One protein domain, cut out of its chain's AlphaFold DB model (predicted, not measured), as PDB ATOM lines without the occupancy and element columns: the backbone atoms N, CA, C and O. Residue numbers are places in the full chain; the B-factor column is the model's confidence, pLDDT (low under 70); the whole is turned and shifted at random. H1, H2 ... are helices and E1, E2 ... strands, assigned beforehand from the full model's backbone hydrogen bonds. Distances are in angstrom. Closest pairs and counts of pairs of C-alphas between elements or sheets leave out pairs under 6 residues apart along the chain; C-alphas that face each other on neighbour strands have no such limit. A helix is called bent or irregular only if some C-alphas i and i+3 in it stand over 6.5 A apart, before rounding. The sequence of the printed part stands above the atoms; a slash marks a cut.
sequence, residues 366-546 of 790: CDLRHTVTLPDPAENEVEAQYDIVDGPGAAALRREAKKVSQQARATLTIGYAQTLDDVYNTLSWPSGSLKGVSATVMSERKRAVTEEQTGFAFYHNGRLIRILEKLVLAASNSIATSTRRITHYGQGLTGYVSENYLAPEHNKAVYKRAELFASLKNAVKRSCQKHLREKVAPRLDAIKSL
ATOM      1  N   CYS A 366      -1.362 -25.967 -24.192       85.06
ATOM      2  CA  CYS A 366      -0.744 -24.868 -23.452       85.06
ATOM      3  C   CYS A 366      -0.517 -25.142 -21.954       85.06
ATOM      4  O   CYS A 366       0.346 -24.509 -21.353       85.06
ATOM      5  N   ASP A 367      -1.260 -26.072 -21.344       79.50
ATOM      6  CA  ASP A 367      -1.157 -26.348 -19.908       79.50
ATOM      7  C   ASP A 367      -1.250 -27.847 -19.597       79.50
ATOM      8  O   ASP A 367      -1.903 -28.627 -20.303       79.50
ATOM      9  N   LEU A 368      -0.558 -28.242 -18.523       86.31
ATOM     10  CA  LEU A 368      -0.475 -29.604 -17.989       86.31
ATOM     11  C   LEU A 368      -0.151 -30.677 -19.042       86.31
ATOM     12  O   LEU A 368      -0.561 -31.831 -18.904       86.31
ATOM     13  N   ARG A 369       0.626 -30.330 -20.074       91.94
ATOM     14  CA  ARG A 369       1.038 -31.280 -21.111       91.94
ATOM     15  C   ARG A 369       1.791 -32.461 -20.498       91.94
ATOM     16  O   ARG A 369       2.734 -32.304 -19.719       91.94
ATOM     17  N   HIS A 370       1.381 -33.669 -20.859       91.00
ATOM     18  CA  HIS A 370       1.999 -34.900 -20.392       91.00
ATOM     19  C   HIS A 370       1.888 -36.005 -21.435       91.00
ATOM     20  O   HIS A 370       0.786 -36.337 -21.866       91.00
ATOM     21  N   THR A 371       3.021 -36.612 -21.777       93.50
ATOM     22  CA  THR A 371       3.082 -37.751 -22.694       93.50
ATOM     23  C   THR A 371       3.333 -39.040 -21.922       93.50
ATOM     24  O   THR A 371       4.177 -39.086 -21.029       93.50
ATOM     25  N   VAL A 372       2.578 -40.086 -22.253       94.12
ATOM     26  CA  VAL A 372       2.614 -41.401 -21.611       94.12
ATOM     27  C   VAL A 372       2.677 -42.477 -22.687       94.12
ATOM     28  O   VAL A 372       1.887 -42.459 -23.629       94.12
ATOM     29  N   THR A 373       3.585 -43.437 -22.526       94.69
ATOM     30  CA  THR A 373       3.583 -44.669 -23.324       94.69
ATOM     31  C   THR A 373       2.470 -45.583 -22.828       94.69
ATOM     32  O   THR A 373       2.358 -45.846 -21.628       94.69
ATOM     33  N   LEU A 374       1.618 -46.029 -23.744       93.75
ATOM     34  CA  LEU A 374       0.525 -46.943 -23.445       93.75
ATOM     35  C   LEU A 374       1.013 -48.398 -23.517       93.75
ATOM     36  O   LEU A 374       2.022 -48.658 -24.165       93.75
ATOM     37  N   PRO A 375       0.326 -49.341 -22.845       89.94
ATOM     38  CA  PRO A 375       0.675 -50.755 -22.918       89.94
ATOM     39  C   PRO A 375       0.586 -51.287 -24.347       89.94
ATOM     40  O   PRO A 375      -0.360 -50.952 -25.065       89.94
ATOM     41  N   ASP A 376       1.534 -52.146 -24.708       85.25
ATOM     42  CA  ASP A 376       1.541 -52.835 -25.994       85.25
ATOM     43  C   ASP A 376       0.394 -53.865 -26.058       85.25
ATOM     44  O   ASP A 376       0.014 -54.434 -25.023       85.25
ATOM     45  N   PRO A 377      -0.194 -54.096 -27.245       85.06
ATOM     46  CA  PRO A 377      -1.216 -55.120 -27.434       85.06
ATOM     47  C   PRO A 377      -0.622 -56.521 -27.260       85.06
ATOM     48  O   PRO A 377       0.578 -56.740 -27.442       85.06
ATOM     49  N   ALA A 378      -1.469 -57.501 -26.956       84.44
ATOM     50  CA  ALA A 378      -1.027 -58.890 -26.969       84.44
ATOM     51  C   ALA A 378      -0.800 -59.383 -28.420       84.44
ATOM     52  O   ALA A 378      -1.457 -58.932 -29.357       84.44
ATOM     53  N   GLU A 379       0.122 -60.325 -28.644       83.75
ATOM     54  CA  GLU A 379       0.430 -60.810 -30.007       83.75
ATOM     55  C   GLU A 379      -0.790 -61.450 -30.686       83.75
ATOM     56  O   GLU A 379      -1.075 -61.159 -31.845       83.75
ATOM     57  N   ASN A 380      -1.563 -62.240 -29.937       83.19
ATOM     58  CA  ASN A 380      -2.810 -62.855 -30.401       83.19
ATOM     59  C   ASN A 380      -3.892 -61.820 -30.752       83.19
ATOM     60  O   ASN A 380      -4.698 -62.041 -31.652       83.19
ATOM     61  N   GLU A 381      -3.912 -60.687 -30.050       82.06
ATOM     62  CA  GLU A 381      -4.794 -59.560 -30.344       82.06
ATOM     63  C   GLU A 381      -4.441 -58.921 -31.698       82.06
ATOM     64  O   GLU A 381      -5.334 -58.617 -32.485       82.06
ATOM     65  N   VAL A 382      -3.149 -58.765 -32.008       81.62
ATOM     66  CA  VAL A 382      -2.686 -58.256 -33.312       81.62
ATOM     67  C   VAL A 382      -2.939 -59.266 -34.430       81.62
ATOM     68  O   VAL A 382      -3.422 -58.884 -35.494       81.62
ATOM     69  N   GLU A 383      -2.678 -60.550 -34.188       82.12
ATOM     70  CA  GLU A 383      -2.927 -61.631 -35.152       82.12
ATOM     71  C   GLU A 383      -4.401 -61.703 -35.578       82.12
ATOM     72  O   GLU A 383      -4.695 -61.846 -36.765       82.12
ATOM     73  N   ALA A 384      -5.331 -61.486 -34.643       81.62
ATOM     74  CA  ALA A 384      -6.771 -61.484 -34.905       81.62
ATOM     75  C   ALA A 384      -7.254 -60.368 -35.860       81.62
ATOM     76  O   ALA A 384      -8.409 -60.392 -36.278       81.62
ATOM     77  N   GLN A 385      -6.410 -59.387 -36.204       79.62
ATOM     78  CA  GLN A 385      -6.738 -58.328 -37.172       79.62
ATOM     79  C   GLN A 385      -6.551 -58.752 -38.636       79.62
ATOM     80  O   GLN A 385      -6.984 -58.035 -39.539       79.62
ATOM     81  N   TYR A 386      -5.866 -59.873 -38.868       75.06
ATOM     82  CA  TYR A 386      -5.527 -60.364 -40.204       75.06
ATOM     83  C   TYR A 386      -6.496 -61.431 -40.720       75.06
ATOM     84  O   TYR A 386      -6.264 -61.943 -41.812       75.06
ATOM     85  N   ASP A 387      -7.533 -61.777 -39.945       73.69
ATOM     86  CA  ASP A 387      -8.558 -62.775 -40.290       73.69
ATOM     87  C   ASP A 387      -7.945 -64.050 -40.904       73.69
ATOM     88  O   ASP A 387      -8.339 -64.522 -41.969       73.69
ATOM     89  N   ILE A 388      -6.893 -64.567 -40.258       75.81
ATOM     90  CA  ILE A 388      -6.044 -65.622 -40.818       75.81
ATOM     91  C   ILE A 388      -6.828 -66.934 -40.895       75.81
ATOM     92  O   ILE A 388      -7.104 -67.562 -39.874       75.81
ATOM     93  N   VAL A 389      -7.121 -67.371 -42.118       78.31
ATOM     94  CA  VAL A 389      -7.668 -68.699 -42.423       78.31
ATOM     95  C   VAL A 389      -6.517 -69.644 -42.765       78.31
ATOM     96  O   VAL A 389      -5.557 -69.245 -43.431       78.31
ATOM     97  N   ASP A 390      -6.582 -70.892 -42.305       78.38
ATOM     98  CA  ASP A 390      -5.551 -71.884 -42.609       78.38
ATOM     99  C   ASP A 390      -5.531 -72.212 -44.112       78.38
ATOM    100  O   ASP A 390      -6.537 -72.593 -44.703       78.38
ATOM    101  N   GLY A 391      -4.370 -72.019 -44.744       78.88
ATOM    102  CA  GLY A 391      -4.191 -72.174 -46.187       78.88
ATOM    103  C   GLY A 391      -2.880 -71.566 -46.707       78.88
ATOM    104  O   GLY A 391      -2.051 -71.081 -45.918       78.88
ATOM    105  N   PRO A 392      -2.656 -71.570 -48.035       64.88
ATOM    106  CA  PRO A 392      -1.474 -70.974 -48.653       64.88
ATOM    107  C   PRO A 392      -1.436 -69.460 -48.389       64.88
ATOM    108  O   PRO A 392      -2.247 -68.707 -48.913       64.88
ATOM    109  N   GLY A 393      -0.494 -69.004 -47.558       72.19
ATOM    110  CA  GLY A 393      -0.352 -67.591 -47.171       72.19
ATOM    111  C   GLY A 393      -0.556 -67.315 -45.678       72.19
ATOM    112  O   GLY A 393      -0.027 -66.321 -45.177       72.19
ATOM    113  N   ALA A 394      -1.186 -68.231 -44.934       77.06
ATOM    114  CA  ALA A 394      -1.421 -68.077 -43.495       77.06
ATOM    115  C   ALA A 394      -0.114 -67.878 -42.705       77.06
ATOM    116  O   ALA A 394      -0.005 -66.982 -41.873       77.06
ATOM    117  N   ALA A 395       0.930 -68.653 -43.020       81.69
ATOM    118  CA  ALA A 395       2.242 -68.521 -42.380       81.69
ATOM    119  C   ALA A 395       2.901 -67.148 -42.620       81.69
ATOM    120  O   ALA A 395       3.593 -66.631 -41.742       81.69
ATOM    121  N   ALA A 396       2.680 -66.544 -43.792       79.25
ATOM    122  CA  ALA A 396       3.198 -65.215 -44.104       79.25
ATOM    123  C   ALA A 396       2.452 -64.132 -43.312       79.25
ATOM    124  O   ALA A 396       3.100 -63.272 -42.717       79.25
ATOM    125  N   LEU A 397       1.119 -64.225 -43.231       78.81
ATOM    126  CA  LEU A 397       0.292 -63.315 -42.432       78.81
ATOM    127  C   LEU A 397       0.630 -63.398 -40.940       78.81
ATOM    128  O   LEU A 397       0.825 -62.365 -40.310       78.81
ATOM    129  N   ARG A 398       0.812 -64.608 -40.391       82.00
ATOM    130  CA  ARG A 398       1.235 -64.807 -38.991       82.00
ATOM    131  C   ARG A 398       2.599 -64.183 -38.708       82.00
ATOM    132  O   ARG A 398       2.794 -63.530 -37.685       82.00
ATOM    133  N   ARG A 399       3.554 -64.341 -39.631       84.31
ATOM    134  CA  ARG A 399       4.879 -63.713 -39.517       84.31
ATOM    135  C   ARG A 399       4.791 -62.186 -39.545       84.31
ATOM    136  O   ARG A 399       5.517 -61.538 -38.793       84.31
ATOM    137  N   GLU A 400       3.929 -61.625 -40.388       80.94
ATOM    138  CA  GLU A 400       3.725 -60.178 -40.455       80.94
ATOM    139  C   GLU A 400       3.028 -59.650 -39.197       80.94
ATOM    140  O   GLU A 400       3.519 -58.702 -38.591       80.94
ATOM    141  N   ALA A 401       1.970 -60.313 -38.725       81.25
ATOM    142  CA  ALA A 401       1.287 -59.965 -37.481       81.25
ATOM    143  C   ALA A 401       2.246 -59.957 -36.282       81.25
ATOM    144  O   ALA A 401       2.265 -59.010 -35.495       81.25
ATOM    145  N   LYS A 402       3.114 -60.969 -36.189       85.38
ATOM    146  CA  LYS A 402       4.164 -61.038 -35.170       85.38
ATOM    147  C   LYS A 402       5.129 -59.859 -35.251       85.38
ATOM    148  O   LYS A 402       5.491 -59.283 -34.228       85.38
ATOM    149  N   LYS A 403       5.546 -59.483 -36.460       85.69
ATOM    150  CA  LYS A 403       6.423 -58.330 -36.680       85.69
ATOM    151  C   LYS A 403       5.736 -57.022 -36.271       85.69
ATOM    152  O   LYS A 403       6.365 -56.215 -35.593       85.69
ATOM    153  N   VAL A 404       4.464 -56.839 -36.628       84.19
ATOM    154  CA  VAL A 404       3.664 -55.673 -36.223       84.19
ATOM    155  C   VAL A 404       3.504 -55.622 -34.707       84.19
ATOM    156  O   VAL A 404       3.749 -54.573 -34.124       84.19
ATOM    157  N   SER A 405       3.202 -56.745 -34.054       85.44
ATOM    158  CA  SER A 405       3.134 -56.850 -32.590       85.44
ATOM    159  C   SER A 405       4.456 -56.450 -31.920       85.44
ATOM    160  O   SER A 405       4.479 -55.617 -31.021       85.44
ATOM    161  N   GLN A 406       5.591 -56.953 -32.418       85.81
ATOM    162  CA  GLN A 406       6.921 -56.614 -31.892       85.81
ATOM    163  C   GLN A 406       7.310 -55.141 -32.091       85.81
ATOM    164  O   GLN A 406       8.176 -54.624 -31.384       85.81
ATOM    165  N   GLN A 407       6.712 -54.477 -33.078       86.25
ATOM    166  CA  GLN A 407       6.929 -53.065 -33.386       86.25
ATOM    167  C   GLN A 407       5.804 -52.168 -32.854       86.25
ATOM    168  O   GLN A 407       5.870 -50.948 -33.046       86.25
ATOM    169  N   ALA A 408       4.792 -52.748 -32.203       87.19
ATOM    170  CA  ALA A 408       3.625 -52.038 -31.724       87.19
ATOM    171  C   ALA A 408       4.050 -51.004 -30.688       87.19
ATOM    172  O   ALA A 408       4.806 -51.286 -29.761       87.19
ATOM    173  N   ARG A 409       3.599 -49.771 -30.891       89.12
ATOM    174  CA  ARG A 409       3.833 -48.653 -29.988       89.12
ATOM    175  C   ARG A 409       2.599 -47.779 -29.989       89.12
ATOM    176  O   ARG A 409       2.135 -47.361 -31.048       89.12
ATOM    177  N   ALA A 410       2.115 -47.443 -28.802       93.94
ATOM    178  CA  ALA A 410       1.119 -46.399 -28.632       93.94
ATOM    179  C   ALA A 410       1.595 -45.358 -27.623       93.94
ATOM    180  O   ALA A 410       2.076 -45.672 -26.534       93.94
ATOM    181  N   THR A 411       1.437 -44.090 -27.980       94.56
ATOM    182  CA  THR A 411       1.730 -42.958 -27.100       94.56
ATOM    183  C   THR A 411       0.505 -42.074 -26.988       94.56
ATOM    184  O   THR A 411      -0.231 -41.881 -27.952       94.56
ATOM    185  N   LEU A 412       0.280 -41.550 -25.791       96.12
ATOM    186  CA  LEU A 412      -0.791 -40.621 -25.480       96.12
ATOM    187  C   LEU A 412      -0.175 -39.328 -24.972       96.12
ATOM    188  O   LEU A 412       0.480 -39.332 -23.932       96.12
ATOM    189  N   THR A 413      -0.441 -38.225 -25.657       95.94
ATOM    190  CA  THR A 413      -0.147 -36.882 -25.159       95.94
ATOM    191  C   THR A 413      -1.453 -36.240 -24.715       95.94
ATOM    192  O   THR A 413      -2.401 -36.176 -25.492       95.94
ATOM    193  N   ILE A 414      -1.506 -35.779 -23.467       95.06
ATOM    194  CA  ILE A 414      -2.682 -35.184 -22.818       95.06
ATOM    195  C   ILE A 414      -2.339 -33.761 -22.386       95.06
ATOM    196  O   ILE A 414      -1.215 -33.520 -21.950       95.06
ATOM    197  N   GLY A 415      -3.301 -32.848 -22.440       93.69
ATOM    198  CA  GLY A 415      -3.210 -31.520 -21.843       93.69
ATOM    199  C   GLY A 415      -4.511 -30.739 -22.013       93.69
ATOM    200  O   GLY A 415      -5.581 -31.326 -22.211       93.69
ATOM    201  N   TYR A 416      -4.403 -29.414 -21.965       91.31
ATOM    202  CA  TYR A 416      -5.511 -28.493 -22.210       91.31
ATOM    203  C   TYR A 416      -5.174 -27.498 -23.324       91.31
ATOM    204  O   TYR A 416      -4.040 -27.032 -23.439       91.31
ATOM    205  N   ALA A 417      -6.183 -27.160 -24.130       86.31
ATOM    206  CA  ALA A 417      -6.083 -26.154 -25.192       86.31
ATOM    207  C   ALA A 417      -6.035 -24.707 -24.665       86.31
ATOM    208  O   ALA A 417      -5.653 -23.787 -25.381       86.31
ATOM    209  N   GLN A 418      -6.465 -24.512 -23.418       86.25
ATOM    210  CA  GLN A 418      -6.455 -23.248 -22.685       86.25
ATOM    211  C   GLN A 418      -5.867 -23.496 -21.294       86.25
ATOM    212  O   GLN A 418      -5.795 -24.648 -20.856       86.25
ATOM    213  N   THR A 419      -5.458 -22.436 -20.596       85.88
ATOM    214  CA  THR A 419      -4.950 -22.587 -19.228       85.88
ATOM    215  C   THR A 419      -6.025 -23.206 -18.335       85.88
ATOM    216  O   THR A 419      -7.228 -23.007 -18.551       85.88
ATOM    217  N   LEU A 420      -5.619 -23.967 -17.313       84.75
ATOM    218  CA  LEU A 420      -6.596 -24.576 -16.408       84.75
ATOM    219  C   LEU A 420      -7.457 -23.518 -15.691       84.75
ATOM    220  O   LEU A 420      -8.633 -23.766 -15.411       84.75
ATOM    221  N   ASP A 421      -6.886 -22.337 -15.448       82.62
ATOM    222  CA  ASP A 421      -7.569 -21.154 -14.921       82.62
ATOM    223  C   ASP A 421      -8.715 -20.703 -15.834       82.62
ATOM    224  O   ASP A 421      -9.853 -20.554 -15.381       82.62
ATOM    225  N   ASP A 422      -8.454 -20.551 -17.134       81.50
ATOM    226  CA  ASP A 422      -9.455 -20.128 -18.118       81.50
ATOM    227  C   ASP A 422     -10.574 -21.154 -18.284       81.50
ATOM    228  O   ASP A 422     -11.754 -20.794 -18.369       81.50
ATOM    229  N   VAL A 423     -10.225 -22.444 -18.271       82.50
ATOM    230  CA  VAL A 423     -11.198 -23.543 -18.300       82.50
ATOM    231  C   VAL A 423     -12.081 -23.497 -17.053       82.50
ATOM    232  O   VAL A 423     -13.312 -23.542 -17.159       82.50
ATOM    233  N   TYR A 424     -11.481 -23.364 -15.867       83.88
ATOM    234  CA  TYR A 424     -12.219 -23.263 -14.611       83.88
ATOM    235  C   TYR A 424     -13.139 -22.051 -14.582       83.88
ATOM    236  O   TYR A 424     -14.317 -22.196 -14.247       83.88
ATOM    237  N   ASN A 425     -12.636 -20.885 -14.975       79.38
ATOM    238  CA  ASN A 425     -13.415 -19.662 -15.055       79.38
ATOM    239  C   ASN A 425     -14.586 -19.848 -16.025       79.38
ATOM    240  O   ASN A 425     -15.738 -19.762 -15.607       79.38
ATOM    241  N   THR A 426     -14.325 -20.246 -17.270       79.88
ATOM    242  CA  THR A 426     -15.361 -20.449 -18.296       79.88
ATOM    243  C   THR A 426     -16.486 -21.369 -17.819       79.88
ATOM    244  O   THR A 426     -17.665 -21.066 -18.018       79.88
ATOM    245  N   LEU A 427     -16.153 -22.469 -17.138       77.19
ATOM    246  CA  LEU A 427     -17.141 -23.423 -16.630       77.19
ATOM    247  C   LEU A 427     -17.844 -22.958 -15.345       77.19
ATOM    248  O   LEU A 427     -18.996 -23.336 -15.122       77.19
ATOM    249  N   SER A 428     -17.182 -22.149 -14.514       74.50
ATOM    250  CA  SER A 428     -17.717 -21.650 -13.237       74.50
ATOM    251  C   SER A 428     -18.619 -20.426 -13.388       74.50
ATOM    252  O   SER A 428     -19.377 -20.122 -12.469       74.50
ATOM    253  N   TRP A 429     -18.569 -19.719 -14.520       66.00
ATOM    254  CA  TRP A 429     -19.347 -18.491 -14.698       66.00
ATOM    255  C   TRP A 429     -20.861 -18.752 -14.631       66.00
ATOM    256  O   TRP A 429     -21.360 -19.629 -15.347       66.00
ATOM    257  N   PRO A 430     -21.625 -17.981 -13.833       55.66
ATOM    258  CA  PRO A 430     -23.075 -18.054 -13.847       55.66
ATOM    259  C   PRO A 430     -23.607 -17.606 -15.208       55.66
ATOM    260  O   PRO A 430     -23.122 -16.645 -15.808       55.66
ATOM    261  N   SER A 431     -24.616 -18.314 -15.705       47.06
ATOM    262  CA  SER A 431     -25.311 -17.986 -16.946       47.06
ATOM    263  C   SER A 431     -26.061 -16.652 -16.780       47.06
ATOM    264  O   SER A 431     -27.226 -16.660 -16.405       47.06
ATOM    265  N   GLY A 432     -25.395 -15.512 -17.007       43.50
ATOM    266  CA  GLY A 432     -26.045 -14.196 -17.119       43.50
ATOM    267  C   GLY A 432     -25.585 -13.062 -16.191       43.50
ATOM    268  O   GLY A 432     -26.314 -12.084 -16.088       43.50
ATOM    269  N   SER A 433     -24.429 -13.133 -15.512       41.38
ATOM    270  CA  SER A 433     -24.145 -12.200 -14.395       41.38
ATOM    271  C   SER A 433     -23.051 -11.132 -14.597       41.38
ATOM    272  O   SER A 433     -22.643 -10.513 -13.616       41.38
ATOM    273  N   LEU A 434     -22.574 -10.863 -15.815       40.81
ATOM    274  CA  LEU A 434     -21.616  -9.769 -16.056       40.81
ATOM    275  C   LEU A 434     -22.230  -8.690 -16.950       40.81
ATOM    276  O   LEU A 434     -22.689  -8.973 -18.056       40.81
ATOM    277  N   LYS A 435     -22.196  -7.435 -16.481       38.72
ATOM    278  CA  LYS A 435     -22.484  -6.260 -17.313       38.72
ATOM    279  C   LYS A 435     -21.502  -6.252 -18.493       38.72
ATOM    280  O   LYS A 435     -20.310  -6.063 -18.282       38.72
ATOM    281  N   GLY A 436     -22.001  -6.464 -19.714       44.44
ATOM    282  CA  GLY A 436     -21.235  -6.281 -20.955       44.44
ATOM    283  C   GLY A 436     -20.879  -7.537 -21.765       44.44
ATOM    284  O   GLY A 436     -20.374  -7.381 -22.870       44.44
ATOM    285  N   VAL A 437     -21.168  -8.764 -21.300       46.50
ATOM    286  CA  VAL A 437     -20.987  -9.993 -22.111       46.50
ATOM    287  C   VAL A 437     -22.333 -10.687 -22.309       46.50
ATOM    288  O   VAL A 437     -22.974 -11.105 -21.345       46.50
ATOM    289  N   SER A 438     -22.768 -10.821 -23.564       56.09
ATOM    290  CA  SER A 438     -24.030 -11.488 -23.911       56.09
ATOM    291  C   SER A 438     -24.041 -12.949 -23.440       56.09
ATOM    292  O   SER A 438     -23.058 -13.676 -23.601       56.09
ATOM    293  N   ALA A 439     -25.178 -13.412 -22.909       59.03
ATOM    294  CA  ALA A 439     -25.383 -14.805 -22.501       59.03
ATOM    295  C   ALA A 439     -25.088 -15.811 -23.636       59.03
ATOM    296  O   ALA A 439     -24.710 -16.953 -23.373       59.03
ATOM    297  N   THR A 440     -25.217 -15.376 -24.894       62.22
ATOM    298  CA  THR A 440     -24.891 -16.149 -26.101       62.22
ATOM    299  C   THR A 440     -23.386 -16.433 -26.206       62.22
ATOM    300  O   THR A 440     -23.000 -17.600 -26.242       62.22
ATOM    301  N   VAL A 441     -22.536 -15.411 -26.062       61.31
ATOM    302  CA  VAL A 441     -21.065 -15.550 -26.091       61.31
ATOM    303  C   VAL A 441     -20.568 -16.480 -24.983       61.31
ATOM    304  O   VAL A 441     -19.664 -17.291 -25.171       61.31
ATOM    305  N   MET A 442     -21.190 -16.414 -23.805       64.50
ATOM    306  CA  MET A 442     -20.838 -17.311 -22.703       64.50
ATOM    307  C   MET A 442     -21.242 -18.760 -22.960       64.50
ATOM    308  O   MET A 442     -20.499 -19.676 -22.603       64.50
ATOM    309  N   SER A 443     -22.405 -18.981 -23.578       67.31
ATOM    310  CA  SER A 443     -22.820 -20.326 -23.977       67.31
ATOM    311  C   SER A 443     -21.884 -20.923 -25.028       67.31
ATOM    312  O   SER A 443     -21.548 -22.099 -24.930       67.31
ATOM    313  N   GLU A 444     -21.378 -20.107 -25.954       65.19
ATOM    314  CA  GLU A 444     -20.390 -20.520 -26.955       65.19
ATOM    315  C   GLU A 444     -19.061 -20.914 -26.333       65.19
ATOM    316  O   GLU A 444     -18.553 -21.988 -26.629       65.19
ATOM    317  N   ARG A 445     -18.511 -20.088 -25.434       68.50
ATOM    318  CA  ARG A 445     -17.237 -20.399 -24.769       68.50
ATOM    319  C   ARG A 445     -17.315 -21.704 -23.987       68.50
ATOM    320  O   ARG A 445     -16.401 -22.522 -24.054       68.50
ATOM    321  N   LYS A 446     -18.424 -21.927 -23.274       75.44
ATOM    322  CA  LYS A 446     -18.666 -23.197 -22.581       75.44
ATOM    323  C   LYS A 446     -18.759 -24.356 -23.568       75.44
ATOM    324  O   LYS A 446     -18.098 -25.362 -23.339       75.44
ATOM    325  N   ARG A 447     -19.514 -24.199 -24.662       75.94
ATOM    326  CA  ARG A 447     -19.634 -25.211 -25.720       75.94
ATOM    327  C   ARG A 447     -18.274 -25.550 -26.329       75.94
ATOM    328  O   ARG A 447     -17.944 -26.725 -26.420       75.94
ATOM    329  N   ALA A 448     -17.461 -24.548 -26.652       71.38
ATOM    330  CA  ALA A 448     -16.117 -24.736 -27.187       71.38
ATOM    331  C   ALA A 448     -15.263 -25.595 -26.244       71.38
ATOM    332  O   ALA A 448     -14.705 -26.605 -26.665       71.38
ATOM    333  N   VAL A 449     -15.245 -25.278 -24.944       77.69
ATOM    334  CA  VAL A 449     -14.522 -26.078 -23.942       77.69
ATOM    335  C   VAL A 449     -15.067 -27.509 -23.860       77.69
ATOM    336  O   VAL A 449     -14.289 -28.460 -23.837       77.69
ATOM    337  N   THR A 450     -16.388 -27.698 -23.814       74.44
ATOM    338  CA  THR A 450     -16.994 -29.014 -23.534       74.44
ATOM    339  C   THR A 450     -17.156 -29.925 -24.745       74.44
ATOM    340  O   THR A 450     -17.189 -31.145 -24.588       74.44
ATOM    341  N   GLU A 451     -17.321 -29.366 -25.938       73.94
ATOM    342  CA  GLU A 451     -17.673 -30.117 -27.144       73.94
ATOM    343  C   GLU A 451     -16.558 -30.124 -28.181       73.94
ATOM    344  O   GLU A 451     -16.298 -31.182 -28.744       73.94
ATOM    345  N   GLU A 452     -15.896 -28.986 -28.391       74.00
ATOM    346  CA  GLU A 452     -14.910 -28.799 -29.465       74.00
ATOM    347  C   GLU A 452     -13.474 -29.060 -28.976       74.00
ATOM    348  O   GLU A 452     -12.632 -29.552 -29.721       74.00
ATOM    349  N   GLN A 453     -13.192 -28.759 -27.706       82.00
ATOM    350  CA  GLN A 453     -11.872 -28.901 -27.085       82.00
ATOM    351  C   GLN A 453     -11.787 -30.069 -26.103       82.00
ATOM    352  O   GLN A 453     -10.782 -30.201 -25.420       82.00
ATOM    353  N   THR A 454     -12.823 -30.903 -25.982       87.94
ATOM    354  CA  THR A 454     -12.788 -32.100 -25.127       87.94
ATOM    355  C   THR A 454     -12.778 -33.351 -25.989       87.94
ATOM    356  O   THR A 454     -13.673 -33.542 -26.811       87.94
ATOM    357  N   GLY A 455     -11.821 -34.244 -25.744       91.38
ATOM    358  CA  GLY A 455     -11.672 -35.498 -26.484       91.38
ATOM    359  C   GLY A 455     -10.294 -35.648 -27.115       91.38
ATOM    360  O   GLY A 455      -9.457 -34.745 -27.048       91.38
ATOM    361  N   PHE A 456     -10.055 -36.813 -27.714       94.81
ATOM    362  CA  PHE A 456      -8.731 -37.210 -28.190       94.81
ATOM    363  C   PHE A 456      -8.743 -37.553 -29.674       94.81
ATOM    364  O   PHE A 456      -9.598 -38.303 -30.145       94.81
ATOM    365  N   ALA A 457      -7.774 -37.024 -30.412       94.81
ATOM    366  CA  ALA A 457      -7.535 -37.425 -31.791       94.81
ATOM    367  C   ALA A 457      -6.708 -38.721 -31.821       94.81
ATOM    368  O   ALA A 457      -5.642 -38.777 -31.212       94.81
ATOM    369  N   PHE A 458      -7.179 -39.760 -32.511       96.12
ATOM    370  CA  PHE A 458      -6.424 -41.008 -32.677       96.12
ATOM    371  C   PHE A 458      -5.788 -41.043 -34.058       96.12
ATOM    372  O   PHE A 458      -6.492 -40.891 -35.056       96.12
ATOM    373  N   TYR A 459      -4.479 -41.260 -34.099       95.25
ATOM    374  CA  TYR A 459      -3.672 -41.324 -35.304       95.25
ATOM    375  C   TYR A 459      -3.081 -42.719 -35.474       95.25
ATOM    376  O   TYR A 459      -2.417 -43.214 -34.565       95.25
ATOM    377  N   HIS A 460      -3.252 -43.283 -36.665       92.19
ATOM    378  CA  HIS A 460      -2.552 -44.474 -37.123       92.19
ATOM    379  C   HIS A 460      -1.422 -44.054 -38.060       92.19
ATOM    380  O   HIS A 460      -1.684 -43.422 -39.085       92.19
ATOM    381  N   ASN A 461      -0.164 -44.342 -37.718       89.00
ATOM    382  CA  ASN A 461       1.003 -43.963 -38.532       89.00
ATOM    383  C   ASN A 461       0.999 -42.473 -38.951       89.00
ATOM    384  O   ASN A 461       1.319 -42.094 -40.079       89.00
ATOM    385  N   GLY A 462       0.583 -41.607 -38.023       91.25
ATOM    386  CA  GLY A 462       0.492 -40.161 -38.232       91.25
ATOM    387  C   GLY A 462      -0.705 -39.691 -39.070       91.25
ATOM    388  O   GLY A 462      -0.828 -38.492 -39.296       91.25
ATOM    389  N   ARG A 463      -1.603 -40.583 -39.505       92.50
ATOM    390  CA  ARG A 463      -2.871 -40.255 -40.175       92.50
ATOM    391  C   ARG A 463      -4.038 -40.366 -39.197       92.50
ATOM    392  O   ARG A 463      -4.205 -41.384 -38.535       92.50
ATOM    393  N   LEU A 464      -4.847 -39.315 -39.097       94.31
ATOM    394  CA  LEU A 464      -6.019 -39.261 -38.225       94.31
ATOM    395  C   LEU A 464      -7.032 -40.349 -38.596       94.31
ATOM    396  O   LEU A 464      -7.448 -40.402 -39.743       94.31
ATOM    397  N   ILE A 465      -7.472 -41.157 -37.635       92.44
ATOM    398  CA  ILE A 465      -8.546 -42.148 -37.804       92.44
ATOM    399  C   ILE A 465      -9.796 -41.702 -37.045       92.44
ATOM    400  O   ILE A 465     -10.875 -41.622 -37.627       92.44
ATOM    401  N   ARG A 466      -9.663 -41.343 -35.757       91.94
ATOM    402  CA  ARG A 466     -10.793 -40.880 -34.927       91.94
ATOM    403  C   ARG A 466     -10.634 -39.421 -34.548       91.94
ATOM    404  O   ARG A 466      -9.637 -39.030 -33.943       91.94
ATOM    405  N   ILE A 467     -11.647 -38.630 -34.881       89.75
ATOM    406  CA  ILE A 467     -11.683 -37.188 -34.644       89.75
ATOM    407  C   ILE A 467     -12.236 -36.929 -33.240       89.75
ATOM    408  O   ILE A 467     -13.405 -37.214 -32.996       89.75
ATOM    409  N   LEU A 468     -11.413 -36.361 -32.350       88.06
ATOM    410  CA  LEU A 468     -11.818 -35.860 -31.024       88.06
ATOM    411  C   LEU A 468     -12.760 -36.811 -30.264       88.06
ATOM    412  O   LEU A 468     -13.789 -36.419 -29.716       88.06
ATOM    413  N   GLU A 469     -12.389 -38.088 -30.231       90.81
ATOM    414  CA  GLU A 469     -13.152 -39.144 -29.583       90.81
ATOM    415  C   GLU A 469     -13.299 -38.831 -28.089       90.81
ATOM    416  O   GLU A 469     -12.316 -38.722 -27.342       90.81
ATOM    417  N   LYS A 470     -14.547 -38.690 -27.640       88.88
ATOM    418  CA  LYS A 470     -14.861 -38.401 -26.241       88.88
ATOM    419  C   LYS A 470     -14.729 -39.664 -25.397       88.88
ATOM    420  O   LYS A 470     -15.211 -40.740 -25.752       88.88
ATOM    421  N   LEU A 471     -14.099 -39.523 -24.234       87.62
ATOM    422  CA  LEU A 471     -13.936 -40.611 -23.276       87.62
ATOM    423  C   LEU A 471     -14.885 -40.426 -22.099       87.62
ATOM    424  O   LEU A 471     -14.918 -39.377 -21.461       87.62
ATOM    425  N   VAL A 472     -15.611 -41.485 -21.750       85.00
ATOM    426  CA  VAL A 472     -16.424 -41.506 -20.530       85.00
ATOM    427  C   VAL A 472     -15.512 -41.809 -19.341       85.00
ATOM    428  O   VAL A 472     -15.287 -42.971 -18.983       85.00
ATOM    429  N   LEU A 473     -14.941 -40.759 -18.745       84.62
ATOM    430  CA  LEU A 473     -14.003 -40.871 -17.620       84.62
ATOM    431  C   LEU A 473     -14.703 -41.188 -16.291       84.62
ATOM    432  O   LEU A 473     -14.169 -41.963 -15.498       84.62
ATOM    433  N   ALA A 474     -15.909 -40.662 -16.079       76.75
ATOM    434  CA  ALA A 474     -16.772 -40.957 -14.936       76.75
ATOM    435  C   ALA A 474     -18.253 -40.758 -15.315       76.75
ATOM    436  O   ALA A 474     -18.554 -40.129 -16.329       76.75
ATOM    437  N   ALA A 475     -19.176 -41.279 -14.499       68.25
ATOM    438  CA  ALA A 475     -20.616 -41.119 -14.712       68.25
ATOM    439  C   ALA A 475     -21.029 -39.644 -14.569       68.25
ATOM    440  O   ALA A 475     -21.013 -39.091 -13.463       68.25
ATOM    441  N   SER A 476     -21.349 -39.006 -15.697       56.66
ATOM    442  CA  SER A 476     -21.731 -37.592 -15.756       56.66
ATOM    443  C   SER A 476     -23.021 -37.342 -14.976       56.66
ATOM    444  O   SER A 476     -24.000 -38.066 -15.140       56.66
ATOM    445  N   ASN A 477     -23.026 -36.307 -14.135       55.94
ATOM    446  CA  ASN A 477     -24.226 -35.806 -13.473       55.94
ATOM    447  C   ASN A 477     -24.404 -34.326 -13.844       55.94
ATOM    448  O   ASN A 477     -23.476 -33.529 -13.682       55.94
ATOM    449  N   SER A 478     -25.593 -33.957 -14.329       51.94
ATOM    450  CA  SER A 478     -25.923 -32.603 -14.793       51.94
ATOM    451  C   SER A 478     -25.720 -31.524 -13.717       51.94
ATOM    452  O   SER A 478     -25.401 -30.380 -14.047       51.94
ATOM    453  N   ILE A 479     -25.801 -31.894 -12.433       59.81
ATOM    454  CA  ILE A 479     -25.697 -30.989 -11.271       59.81
ATOM    455  C   ILE A 479     -24.243 -30.849 -10.765       59.81
ATOM    456  O   ILE A 479     -23.962 -30.201  -9.761       59.81
ATOM    457  N   ALA A 480     -23.263 -31.448 -11.443       63.38
ATOM    458  CA  ALA A 480     -21.883 -31.408 -10.979       63.38
ATOM    459  C   ALA A 480     -21.269 -30.000 -10.989       63.38
ATOM    460  O   ALA A 480     -21.400 -29.260 -11.969       63.38
ATOM    461  N   THR A 481     -20.525 -29.678  -9.924       75.94
ATOM    462  CA  THR A 481     -19.739 -28.441  -9.803       75.94
ATOM    463  C   THR A 481     -18.687 -28.340 -10.910       75.94
ATOM    464  O   THR A 481     -18.200 -29.360 -11.404       75.94
ATOM    465  N   SER A 482     -18.284 -27.118 -11.277       75.00
ATOM    466  CA  SER A 482     -17.220 -26.868 -12.269       75.00
ATOM    467  C   SER A 482     -15.928 -27.624 -11.943       75.00
ATOM    468  O   SER A 482     -15.313 -28.229 -12.814       75.00
ATOM    469  N   THR A 483     -15.588 -27.708 -10.657       80.94
ATOM    470  CA  THR A 483     -14.472 -28.525 -10.165       80.94
ATOM    471  C   THR A 483     -14.611 -29.987 -10.564       80.94
ATOM    472  O   THR A 483     -13.679 -30.560 -11.116       80.94
ATOM    473  N   ARG A 484     -15.768 -30.603 -10.299       80.31
ATOM    474  CA  ARG A 484     -16.000 -32.021 -10.600       80.31
ATOM    475  C   ARG A 484     -16.063 -32.266 -12.110       80.31
ATOM    476  O   ARG A 484     -15.586 -33.296 -12.581       80.31
ATOM    477  N   ARG A 485     -16.577 -31.294 -12.871       82.44
ATOM    478  CA  ARG A 485     -16.544 -31.287 -14.341       82.44
ATOM    479  C   ARG A 485     -15.132 -31.378 -14.903       82.44
ATOM    480  O   ARG A 485     -14.912 -32.155 -15.825       82.44
ATOM    481  N   ILE A 486     -14.178 -30.692 -14.296       83.50
ATOM    482  CA  ILE A 486     -12.779 -30.733 -14.725       83.50
ATOM    483  C   ILE A 486     -12.079 -31.987 -14.186       83.50
ATOM    484  O   ILE A 486     -11.548 -32.782 -14.954       83.50
ATOM    485  N   THR A 487     -12.124 -32.234 -12.874       84.00
ATOM    486  CA  THR A 487     -11.277 -33.258 -12.230       84.00
ATOM    487  C   THR A 487     -11.800 -34.688 -12.340       84.00
ATOM    488  O   THR A 487     -11.016 -35.625 -12.221       84.00
ATOM    489  N   HIS A 488     -13.105 -34.889 -12.551       80.44
ATOM    490  CA  HIS A 488     -13.701 -36.229 -12.649       80.44
ATOM    491  C   HIS A 488     -14.234 -36.526 -14.053       80.44
ATOM    492  O   HIS A 488     -14.108 -37.657 -14.522       80.44
ATOM    493  N   TYR A 489     -14.818 -35.527 -14.724       81.94
ATOM    494  CA  TYR A 489     -15.362 -35.692 -16.079       81.94
ATOM    495  C   TYR A 489     -14.387 -35.288 -17.189       81.94
ATOM    496  O   TYR A 489     -14.620 -35.662 -18.333       81.94
ATOM    497  N   GLY A 490     -13.291 -34.593 -16.864       85.75
ATOM    498  CA  GLY A 490     -12.273 -34.193 -17.838       85.75
ATOM    499  C   GLY A 490     -12.761 -33.170 -18.861       85.75
ATOM    500  O   GLY A 490     -12.323 -33.215 -20.004       85.75
ATOM    501  N   GLN A 491     -13.679 -32.269 -18.494       88.19
ATOM    502  CA  GLN A 491     -14.077 -31.183 -19.397       88.19
ATOM    503  C   GLN A 491     -12.882 -30.274 -19.711       88.19
ATOM    504  O   GLN A 491     -12.192 -29.820 -18.800       88.19
ATOM    505  N   GLY A 492     -12.656 -30.026 -21.000       86.69
ATOM    506  CA  GLY A 492     -11.501 -29.306 -21.542       86.69
ATOM    507  C   GLY A 492     -10.254 -30.172 -21.748       86.69
ATOM    508  O   GLY A 492      -9.284 -29.693 -22.331       86.69
ATOM    509  N   LEU A 493     -10.259 -31.430 -21.286       92.81
ATOM    510  CA  LEU A 493      -9.122 -32.334 -21.445       92.81
ATOM    511  C   LEU A 493      -9.053 -32.834 -22.891       92.81
ATOM    512  O   LEU A 493     -10.010 -33.419 -23.412       92.81
ATOM    513  N   THR A 494      -7.898 -32.647 -23.521       94.62
ATOM    514  CA  THR A 494      -7.675 -33.035 -24.915       94.62
ATOM    515  C   THR A 494      -6.248 -33.488 -25.168       94.62
ATOM    516  O   THR A 494      -5.399 -33.497 -24.275       94.62
ATOM    517  N   GLY A 495      -5.996 -33.921 -26.393       94.88
ATOM    518  CA  GLY A 495      -4.706 -34.399 -26.835       94.88
ATOM    519  C   GLY A 495      -4.832 -35.364 -27.998       94.88
ATOM    520  O   GLY A 495      -5.868 -35.443 -28.668       94.88
ATOM    521  N   TYR A 496      -3.772 -36.130 -28.209       96.25
ATOM    522  CA  TYR A 496      -3.709 -37.102 -29.286       96.25
ATOM    523  C   TYR A 496      -3.115 -38.429 -28.826       96.25
ATOM    524  O   TYR A 496      -2.302 -38.494 -27.900       96.25
ATOM    525  N   VAL A 497      -3.528 -39.487 -29.513       96.62
ATOM    526  CA  VAL A 497      -2.963 -40.828 -29.430       96.62
ATOM    527  C   VAL A 497      -2.290 -41.123 -30.758       96.62
ATOM    528  O   VAL A 497      -2.924 -40.982 -31.799       96.62
ATOM    529  N   SER A 498      -1.025 -41.527 -30.728       94.62
ATOM    530  CA  SER A 498      -0.311 -42.025 -31.903       94.62
ATOM    531  C   SER A 498      -0.052 -43.509 -31.726       94.62
ATOM    532  O   SER A 498       0.634 -43.891 -30.775       94.62
ATOM    533  N   GLU A 499      -0.575 -44.322 -32.636       93.31
ATOM    534  CA  GLU A 499      -0.375 -45.770 -32.688       93.31
ATOM    535  C   GLU A 499       0.004 -46.241 -34.101       93.31
ATOM    536  O   GLU A 499      -0.088 -45.478 -35.067       93.31
ATOM    537  N   ASN A 500       0.504 -47.472 -34.211       90.44
ATOM    538  CA  ASN A 500       0.991 -48.058 -35.463       90.44
ATOM    539  C   ASN A 500       0.575 -49.525 -35.685       90.44
ATOM    540  O   ASN A 500       1.127 -50.176 -36.569       90.44
ATOM    541  N   TYR A 501      -0.354 -50.064 -34.892       88.69
ATOM    542  CA  TYR A 501      -0.656 -51.504 -34.872       88.69
ATOM    543  C   TYR A 501      -2.137 -51.841 -35.069       88.69
ATOM    544  O   TYR A 501      -2.466 -53.007 -35.282       88.69
ATOM    545  N   LEU A 502      -3.043 -50.864 -34.969       89.19
ATOM    546  CA  LEU A 502      -4.457 -51.071 -35.260       89.19
ATOM    547  C   LEU A 502      -4.714 -50.864 -36.750       89.19
ATOM    548  O   LEU A 502      -4.470 -49.786 -37.274       89.19
ATOM    549  N   ALA A 503      -5.275 -51.863 -37.419       84.81
ATOM    550  CA  ALA A 503      -5.663 -51.779 -38.817       84.81
ATOM    551  C   ALA A 503      -6.938 -50.927 -38.979       84.81
ATOM    552  O   ALA A 503      -7.992 -51.279 -38.426       84.81
ATOM    553  N   PRO A 504      -6.893 -49.827 -39.747       86.19
ATOM    554  CA  PRO A 504      -8.089 -49.063 -40.087       86.19
ATOM    555  C   PRO A 504      -9.033 -49.856 -41.005       86.19
ATOM    556  O   PRO A 504      -8.634 -50.817 -41.668       86.19
ATOM    557  N   GLU A 505     -10.299 -49.467 -41.064       81.12
ATOM    558  CA  GLU A 505     -11.208 -49.889 -42.134       81.12
ATOM    559  C   GLU A 505     -10.889 -49.158 -43.446       81.12
ATOM    560  O   GLU A 505     -10.124 -48.190 -43.473       81.12
ATOM    561  N   HIS A 506     -11.501 -49.591 -44.552       73.69
ATOM    562  CA  HIS A 506     -11.286 -49.000 -45.878       73.69
ATOM    563  C   HIS A 506     -11.633 -47.511 -45.954       73.69
ATOM    564  O   HIS A 506     -11.016 -46.799 -46.735       73.69
ATOM    565  N   ASN A 507     -12.572 -47.035 -45.132       74.19
ATOM    566  CA  ASN A 507     -12.952 -45.621 -45.045       74.19
ATOM    567  C   ASN A 507     -12.010 -44.768 -44.169       74.19
ATOM    568  O   ASN A 507     -12.235 -43.561 -44.032       74.19
ATOM    569  N   LYS A 508     -11.014 -45.399 -43.521       83.88
ATOM    570  CA  LYS A 508     -10.015 -44.788 -42.627       83.88
ATOM    571  C   LYS A 508     -10.600 -43.883 -41.534       83.88
ATOM    572  O   LYS A 508      -9.968 -42.912 -41.118       83.88
ATOM    573  N   ALA A 509     -11.812 -44.188 -41.080       84.06
ATOM    574  CA  ALA A 509     -12.524 -43.448 -40.035       84.06
ATOM    575  C   ALA A 509     -12.759 -44.292 -38.775       84.06
ATOM    576  O   ALA A 509     -13.026 -43.775 -37.688       84.06
ATOM    577  N   VAL A 510     -12.675 -45.612 -38.922       87.56
ATOM    578  CA  VAL A 510     -12.874 -46.600 -37.863       87.56
ATOM    579  C   VAL A 510     -11.769 -47.651 -37.974       87.56
ATOM    580  O   VAL A 510     -11.088 -47.745 -38.994       87.56
ATOM    581  N   TYR A 511     -11.554 -48.405 -36.902       88.94
ATOM    582  CA  TYR A 511     -10.637 -49.540 -36.871       88.94
ATOM    583  C   TYR A 511     -11.402 -50.838 -37.114       88.94
ATOM    584  O   TYR A 511     -12.498 -50.983 -36.578       88.94
ATOM    585  N   LYS A 512     -10.798 -51.793 -37.834       86.00
ATOM    586  CA  LYS A 512     -11.433 -53.083 -38.164       86.00
ATOM    587  C   LYS A 512     -11.891 -53.850 -36.924       86.00
ATOM    588  O   LYS A 512     -12.995 -54.377 -36.876       86.00
ATOM    589  N   ARG A 513     -11.031 -53.925 -35.902       87.12
ATOM    590  CA  ARG A 513     -11.313 -54.650 -34.653       87.12
ATOM    591  C   ARG A 513     -11.730 -53.686 -33.552       87.12
ATOM    592  O   ARG A 513     -10.896 -53.055 -32.897       87.12
ATOM    593  N   ALA A 514     -13.037 -53.611 -33.313       88.12
ATOM    594  CA  ALA A 514     -13.609 -52.763 -32.273       88.12
ATOM    595  C   ALA A 514     -13.116 -53.135 -30.859       88.12
ATOM    596  O   ALA A 514     -12.944 -52.239 -30.029       88.12
ATOM    597  N   GLU A 515     -12.836 -54.417 -30.582       87.81
ATOM    598  CA  GLU A 515     -12.359 -54.851 -29.260       87.81
ATOM    599  C   GLU A 515     -10.978 -54.277 -28.926       87.81
ATOM    600  O   GLU A 515     -10.757 -53.773 -27.822       87.81
ATOM    601  N   LEU A 516     -10.058 -54.288 -29.893       88.19
ATOM    602  CA  LEU A 516      -8.703 -53.763 -29.710       88.19
ATOM    603  C   LEU A 516      -8.713 -52.253 -29.525       88.19
ATOM    604  O   LEU A 516      -8.046 -51.719 -28.635       88.19
ATOM    605  N   PHE A 517      -9.535 -51.558 -30.311       92.56
ATOM    606  CA  PHE A 517      -9.737 -50.131 -30.125       92.56
ATOM    607  C   PHE A 517     -10.356 -49.817 -28.753       92.56
ATOM    608  O   PHE A 517      -9.951 -48.856 -28.096       92.56
ATOM    609  N   ALA A 518     -11.288 -50.640 -28.263       91.62
ATOM    610  CA  ALA A 518     -11.833 -50.503 -26.914       91.62
ATOM    611  C   ALA A 518     -10.762 -50.731 -25.830       91.62
ATOM    612  O   ALA A 518     -10.724 -49.984 -24.847       91.62
ATOM    613  N   SER A 519      -9.860 -51.701 -26.018       91.12
ATOM    614  CA  SER A 519      -8.708 -51.934 -25.134       91.12
ATOM    615  C   SER A 519      -7.789 -50.707 -25.071       91.12
ATOM    616  O   SER A 519      -7.511 -50.191 -23.979       91.12
ATOM    617  N   LEU A 520      -7.430 -50.143 -26.232       93.69
ATOM    618  CA  LEU A 520      -6.657 -48.903 -26.330       93.69
ATOM    619  C   LEU A 520      -7.381 -47.732 -25.644       93.69
ATOM    620  O   LEU A 520      -6.798 -47.051 -24.798       93.69
ATOM    621  N   LYS A 521      -8.678 -47.528 -25.921       94.56
ATOM    622  CA  LYS A 521      -9.499 -46.499 -25.254       94.56
ATOM    623  C   LYS A 521      -9.508 -46.661 -23.736       94.56
ATOM    624  O   LYS A 521      -9.452 -45.666 -23.014       94.56
ATOM    625  N   ASN A 522      -9.550 -47.892 -23.231       93.44
ATOM    626  CA  ASN A 522      -9.492 -48.165 -21.798       93.44
ATOM    627  C   ASN A 522      -8.118 -47.823 -21.200       93.44
ATOM    628  O   ASN A 522      -8.058 -47.262 -20.101       93.44
ATOM    629  N   ALA A 523      -7.022 -48.097 -21.910       94.25
ATOM    630  CA  ALA A 523      -5.681 -47.677 -21.499       94.25
ATOM    631  C   ALA A 523      -5.541 -46.144 -21.462       94.25
ATOM    632  O   ALA A 523      -5.038 -45.587 -20.479       94.25
ATOM    633  N   VAL A 524      -6.069 -45.453 -22.478       96.00
ATOM    634  CA  VAL A 524      -6.126 -43.984 -22.528       96.00
ATOM    635  C   VAL A 524      -6.949 -43.440 -21.362       96.00
ATOM    636  O   VAL A 524      -6.488 -42.561 -20.635       96.00
ATOM    637  N   LYS A 525      -8.135 -44.006 -21.112       95.38
ATOM    638  CA  LYS A 525      -9.013 -43.626 -19.998       95.38
ATOM    639  C   LYS A 525      -8.310 -43.737 -18.644       95.38
ATOM    640  O   LYS A 525      -8.371 -42.789 -17.862       95.38
ATOM    641  N   ARG A 526      -7.629 -44.856 -18.362       94.19
ATOM    642  CA  ARG A 526      -6.874 -45.039 -17.105       94.19
ATOM    643  C   ARG A 526      -5.786 -43.975 -16.948       94.19
ATOM    644  O   ARG A 526      -5.651 -43.394 -15.870       94.19
ATOM    645  N   SER A 527      -5.068 -43.675 -18.027       95.62
ATOM    646  CA  SER A 527      -4.025 -42.641 -18.048       95.62
ATOM    647  C   SER A 527      -4.598 -41.238 -17.815       95.62
ATOM    648  O   SER A 527      -4.053 -40.483 -17.013       95.62
ATOM    649  N   CYS A 528      -5.748 -40.916 -18.416       95.19
ATOM    650  CA  CYS A 528      -6.464 -39.659 -18.180       95.19
ATOM    651  C   CYS A 528      -6.921 -39.535 -16.721       95.19
ATOM    652  O   CYS A 528      -6.670 -38.523 -16.079       95.19
ATOM    653  N   GLN A 529      -7.538 -40.576 -16.157       94.12
ATOM    654  CA  GLN A 529      -7.975 -40.578 -14.754       94.12
ATOM    655  C   GLN A 529      -6.805 -40.433 -13.774       94.12
ATOM    656  O   GLN A 529      -6.969 -39.844 -12.705       94.12
ATOM    657  N   LYS A 530      -5.637 -40.996 -14.101       94.81
ATOM    658  CA  LYS A 530      -4.406 -40.800 -13.329       94.81
ATOM    659  C   LYS A 530      -3.931 -39.348 -13.432       94.81
ATOM    660  O   LYS A 530      -3.742 -38.703 -12.409       94.81
ATOM    661  N   HIS A 531      -3.846 -38.810 -14.649       93.81
ATOM    662  CA  HIS A 531      -3.452 -37.424 -14.908       93.81
ATOM    663  C   HIS A 531      -4.353 -36.407 -14.186       93.81
ATOM    664  O   HIS A 531      -3.860 -35.483 -13.539       93.81
ATOM    665  N   LEU A 532      -5.671 -36.612 -14.235       93.12
ATOM    666  CA  LEU A 532      -6.642 -35.758 -13.557       93.12
ATOM    667  C   LEU A 532      -6.449 -35.752 -12.032       93.12
ATOM    668  O   LEU A 532      -6.509 -34.693 -11.411       93.12
ATOM    669  N   ARG A 533      -6.190 -36.918 -11.430       93.31
ATOM    670  CA  ARG A 533      -5.976 -37.049  -9.980       93.31
ATOM    671  C   ARG A 533      -4.633 -36.490  -9.522       93.31
ATOM    672  O   ARG A 533      -4.584 -35.822  -8.501       93.31
ATOM    673  N   GLU A 534      -3.560 -36.773 -10.255       93.25
ATOM    674  CA  GLU A 534      -2.190 -36.476  -9.815       93.25
ATOM    675  C   GLU A 534      -1.708 -35.079 -10.213       93.25
ATOM    676  O   GLU A 534      -0.872 -34.512  -9.517       93.25
ATOM    677  N   LYS A 535      -2.207 -34.518 -11.323       92.56
ATOM    678  CA  LYS A 535      -1.734 -33.225 -11.849       92.56
ATOM    679  C   LYS A 535      -2.815 -32.150 -11.835       92.56
ATOM    680  O   LYS A 535      -2.577 -31.052 -11.340       92.56
ATOM    681  N   VAL A 536      -4.010 -32.464 -12.337       92.12
ATOM    682  CA  VAL A 536      -5.078 -31.462 -12.513       92.12
ATOM    683  C   VAL A 536      -5.718 -31.067 -11.184       92.12
ATOM    684  O   VAL A 536      -5.857 -29.878 -10.915       92.12
ATOM    685  N   ALA A 537      -6.102 -32.033 -10.344       90.56
ATOM    686  CA  ALA A 537      -6.774 -31.739  -9.077       90.56
ATOM    687  C   ALA A 537      -5.915 -30.878  -8.127       90.56
ATOM    688  O   ALA A 537      -6.413 -29.835  -7.703       90.56
ATOM    689  N   PRO A 538      -4.623 -31.193  -7.881       91.75
ATOM    690  CA  PRO A 538      -3.766 -30.338  -7.056       91.75
ATOM    691  C   PRO A 538      -3.598 -28.926  -7.626       91.75
ATOM    692  O   PRO A 538      -3.643 -27.946  -6.883       91.75
ATOM    693  N   ARG A 539      -3.442 -28.801  -8.954       88.06
ATOM    694  CA  ARG A 539      -3.321 -27.495  -9.615       88.06
ATOM    695  C   ARG A 539      -4.593 -26.670  -9.445       88.06
ATOM    696  O   ARG A 539      -4.508 -25.490  -9.127       88.06
ATOM    697  N   LEU A 540      -5.759 -27.292  -9.599       85.44
ATOM    698  CA  LEU A 540      -7.048 -26.626  -9.451       85.44
ATOM    699  C   LEU A 540      -7.326 -26.180  -8.010       85.44
ATOM    700  O   LEU A 540      -7.941 -25.138  -7.796       85.44
ATOM    701  N   ASP A 541      -6.878 -26.944  -7.017       86.38
ATOM    702  CA  ASP A 541      -7.017 -26.550  -5.614       86.38
ATOM    703  C   ASP A 541      -6.101 -25.369  -5.262       86.38
ATOM    704  O   ASP A 541      -6.529 -24.471  -4.538       86.38
ATOM    705  N   ALA A 542      -4.901 -25.297  -5.853       83.19
ATOM    706  CA  ALA A 542      -4.031 -24.124  -5.752       83.19
ATOM    707  C   ALA A 542      -4.658 -22.867  -6.385       83.19
ATOM    708  O   ALA A 542      -4.544 -21.773  -5.840       83.19
ATOM    709  N   ILE A 543      -5.363 -23.019  -7.509       80.06
ATOM    710  CA  ILE A 543      -6.071 -21.918  -8.182       80.06
ATOM    711  C   ILE A 543      -7.161 -21.329  -7.278       80.06
ATOM    712  O   ILE A 543      -7.320 -20.115  -7.187       80.06
ATOM    713  N   LYS A 544      -7.896 -22.183  -6.561       74.88
ATOM    714  CA  LYS A 544      -8.963 -21.745  -5.648       74.88
ATOM    715  C   LYS A 544      -8.453 -21.149  -4.344       74.88
ATOM    716  O   LYS A 544      -9.172 -20.367  -3.730       74.88
ATOM    717  N   SER A 545      -7.280 -21.578  -3.877       68.94
ATOM    718  CA  SER A 545      -6.715 -21.130  -2.601       68.94
ATOM    719  C   SER A 545      -5.979 -19.792  -2.702       68.94
ATOM    720  O   SER A 545      -5.649 -19.207  -1.670       68.94
ATOM    721  N   LEU A 546      -5.767 -19.268  -3.915       60.06
ATOM    722  CA  LEU A 546      -5.256 -17.917  -4.124       60.06
ATOM    723  C   LEU A 546      -6.259 -16.882  -3.576       60.06
ATOM    724  O   LEU A 546      -7.409 -16.843  -4.022       60.06
TER     725      LEU A 546
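This is residues 366 to 546 of the 790 residues of the protein "Morc family cw-type zinc finger protein 1" of Chrysochromulina tobinii (UniProt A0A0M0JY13). Picture a long rod: a twisted five-stranded sheet forms a wall along its middle stretch, and the long bent helix H6 covers one face of it with its first arm, H6a. The short H1 and the longer H2 make a pair of helices beyond one end of the strands, while H3, H4, H5 and the second arm, H6b, gather at the other end, where residues 433 to 438 stick out. The printed part has 181 residues with six named helices and five named strands, in the order E1 H1 H2 E2 H3 H4 E3 E4 H5 E5 H6; the class is mixed, helices and strands. The sheet is mixed too and runs E1 E2 E5 E3 E4. The whole is loose, with a radius of gyration of the C-alphas of 20.0 A and spans of 75 by 31 by 27 A.

Start at edge strand E1, residues 367 to 373, and look beside it for E2, residues 410 to 416, antiparallel at 170 degrees, where N 370 and O 414 are 2.8 A apart. Next comes E5, residues 493 to 499, antiparallel to E2 at 163 degrees, with N 413 and O 496 at 2.9 A. E3, residues 455 to 460, is parallel to E5 at 12 degrees, with N 459 and O 497 at 2.8 A. E3 forms a hairpin with E4, residues 463 to 469, the other edge strand; N 460 and O 463 are 2.8 A apart. Now find H6, residues 514 to 545, by its hydrogen bonds assigned as one helix but bent: C-alphas 534 and 537 are 6.6 A apart. Its arms H6a, residues 514 to 534, and H6b, residues 537 to 545, stand at a tilt of 36 degrees, only just steep. H6a is on the sheet at a height of 9.4 A, over E1, E2 and E5, and slantwise to the strands, at 43 degrees to E5 on the local plane: two layers, a helix arm on one face of a sheet. Its closest approach to E2 is between the C-alphas of Leu 412 and Val 524, 7.0 A apart. H1, residues 379 to 383, touches H2, residues 394 to 407, with the C-alphas of Glu 383 and Ala 401 closest at 5.1 A; neither is on the sheet. The hub is H3, residues 420 to 428. It touches H4, residues 439 to 452, opposite ways at a steep tilt of 53 degrees, closest at the C-alphas of Thr 426 and Lys 446, 6.1 A. It touches H5, residues 482 to 487, at the C-alphas of Ser 428 and Ser 482, 5.3 A. H3 and H6b only just touch, with 3 pairs of C-alphas within 8 A, the closest those of Asp 421 and Ile 543 at 6.9 A. H3 and H4 only graze the sheet. In each helix or arm every O i to N i+4 pair is within hydrogen-bond range.

Find C-alpha 367 at (-1.157, -26.348, -19.908); from there E1 runs 19.2 A. H2 begins at C-alpha 394, (-1.421, -68.077, -43.495), and measures 19.9 A; E2 measures 20.1 A, H4 18.8 A and E5 19.6 A. H6a covers 30.0 A, and H6b ends at C-alpha 545, (-6.715, -21.130, -2.601).

The two C-alphas farthest apart, those of Pro 392 and Lys 435, are 74.9 A apart. The printed part has no cut. The links E4 to H5 and E5 to H6 are long. Confidence is under 70 at residue 392 and in residues 429 to 445, 475 to 480 and 545 to 546; the mean pLDDT of the printed part is 82.2.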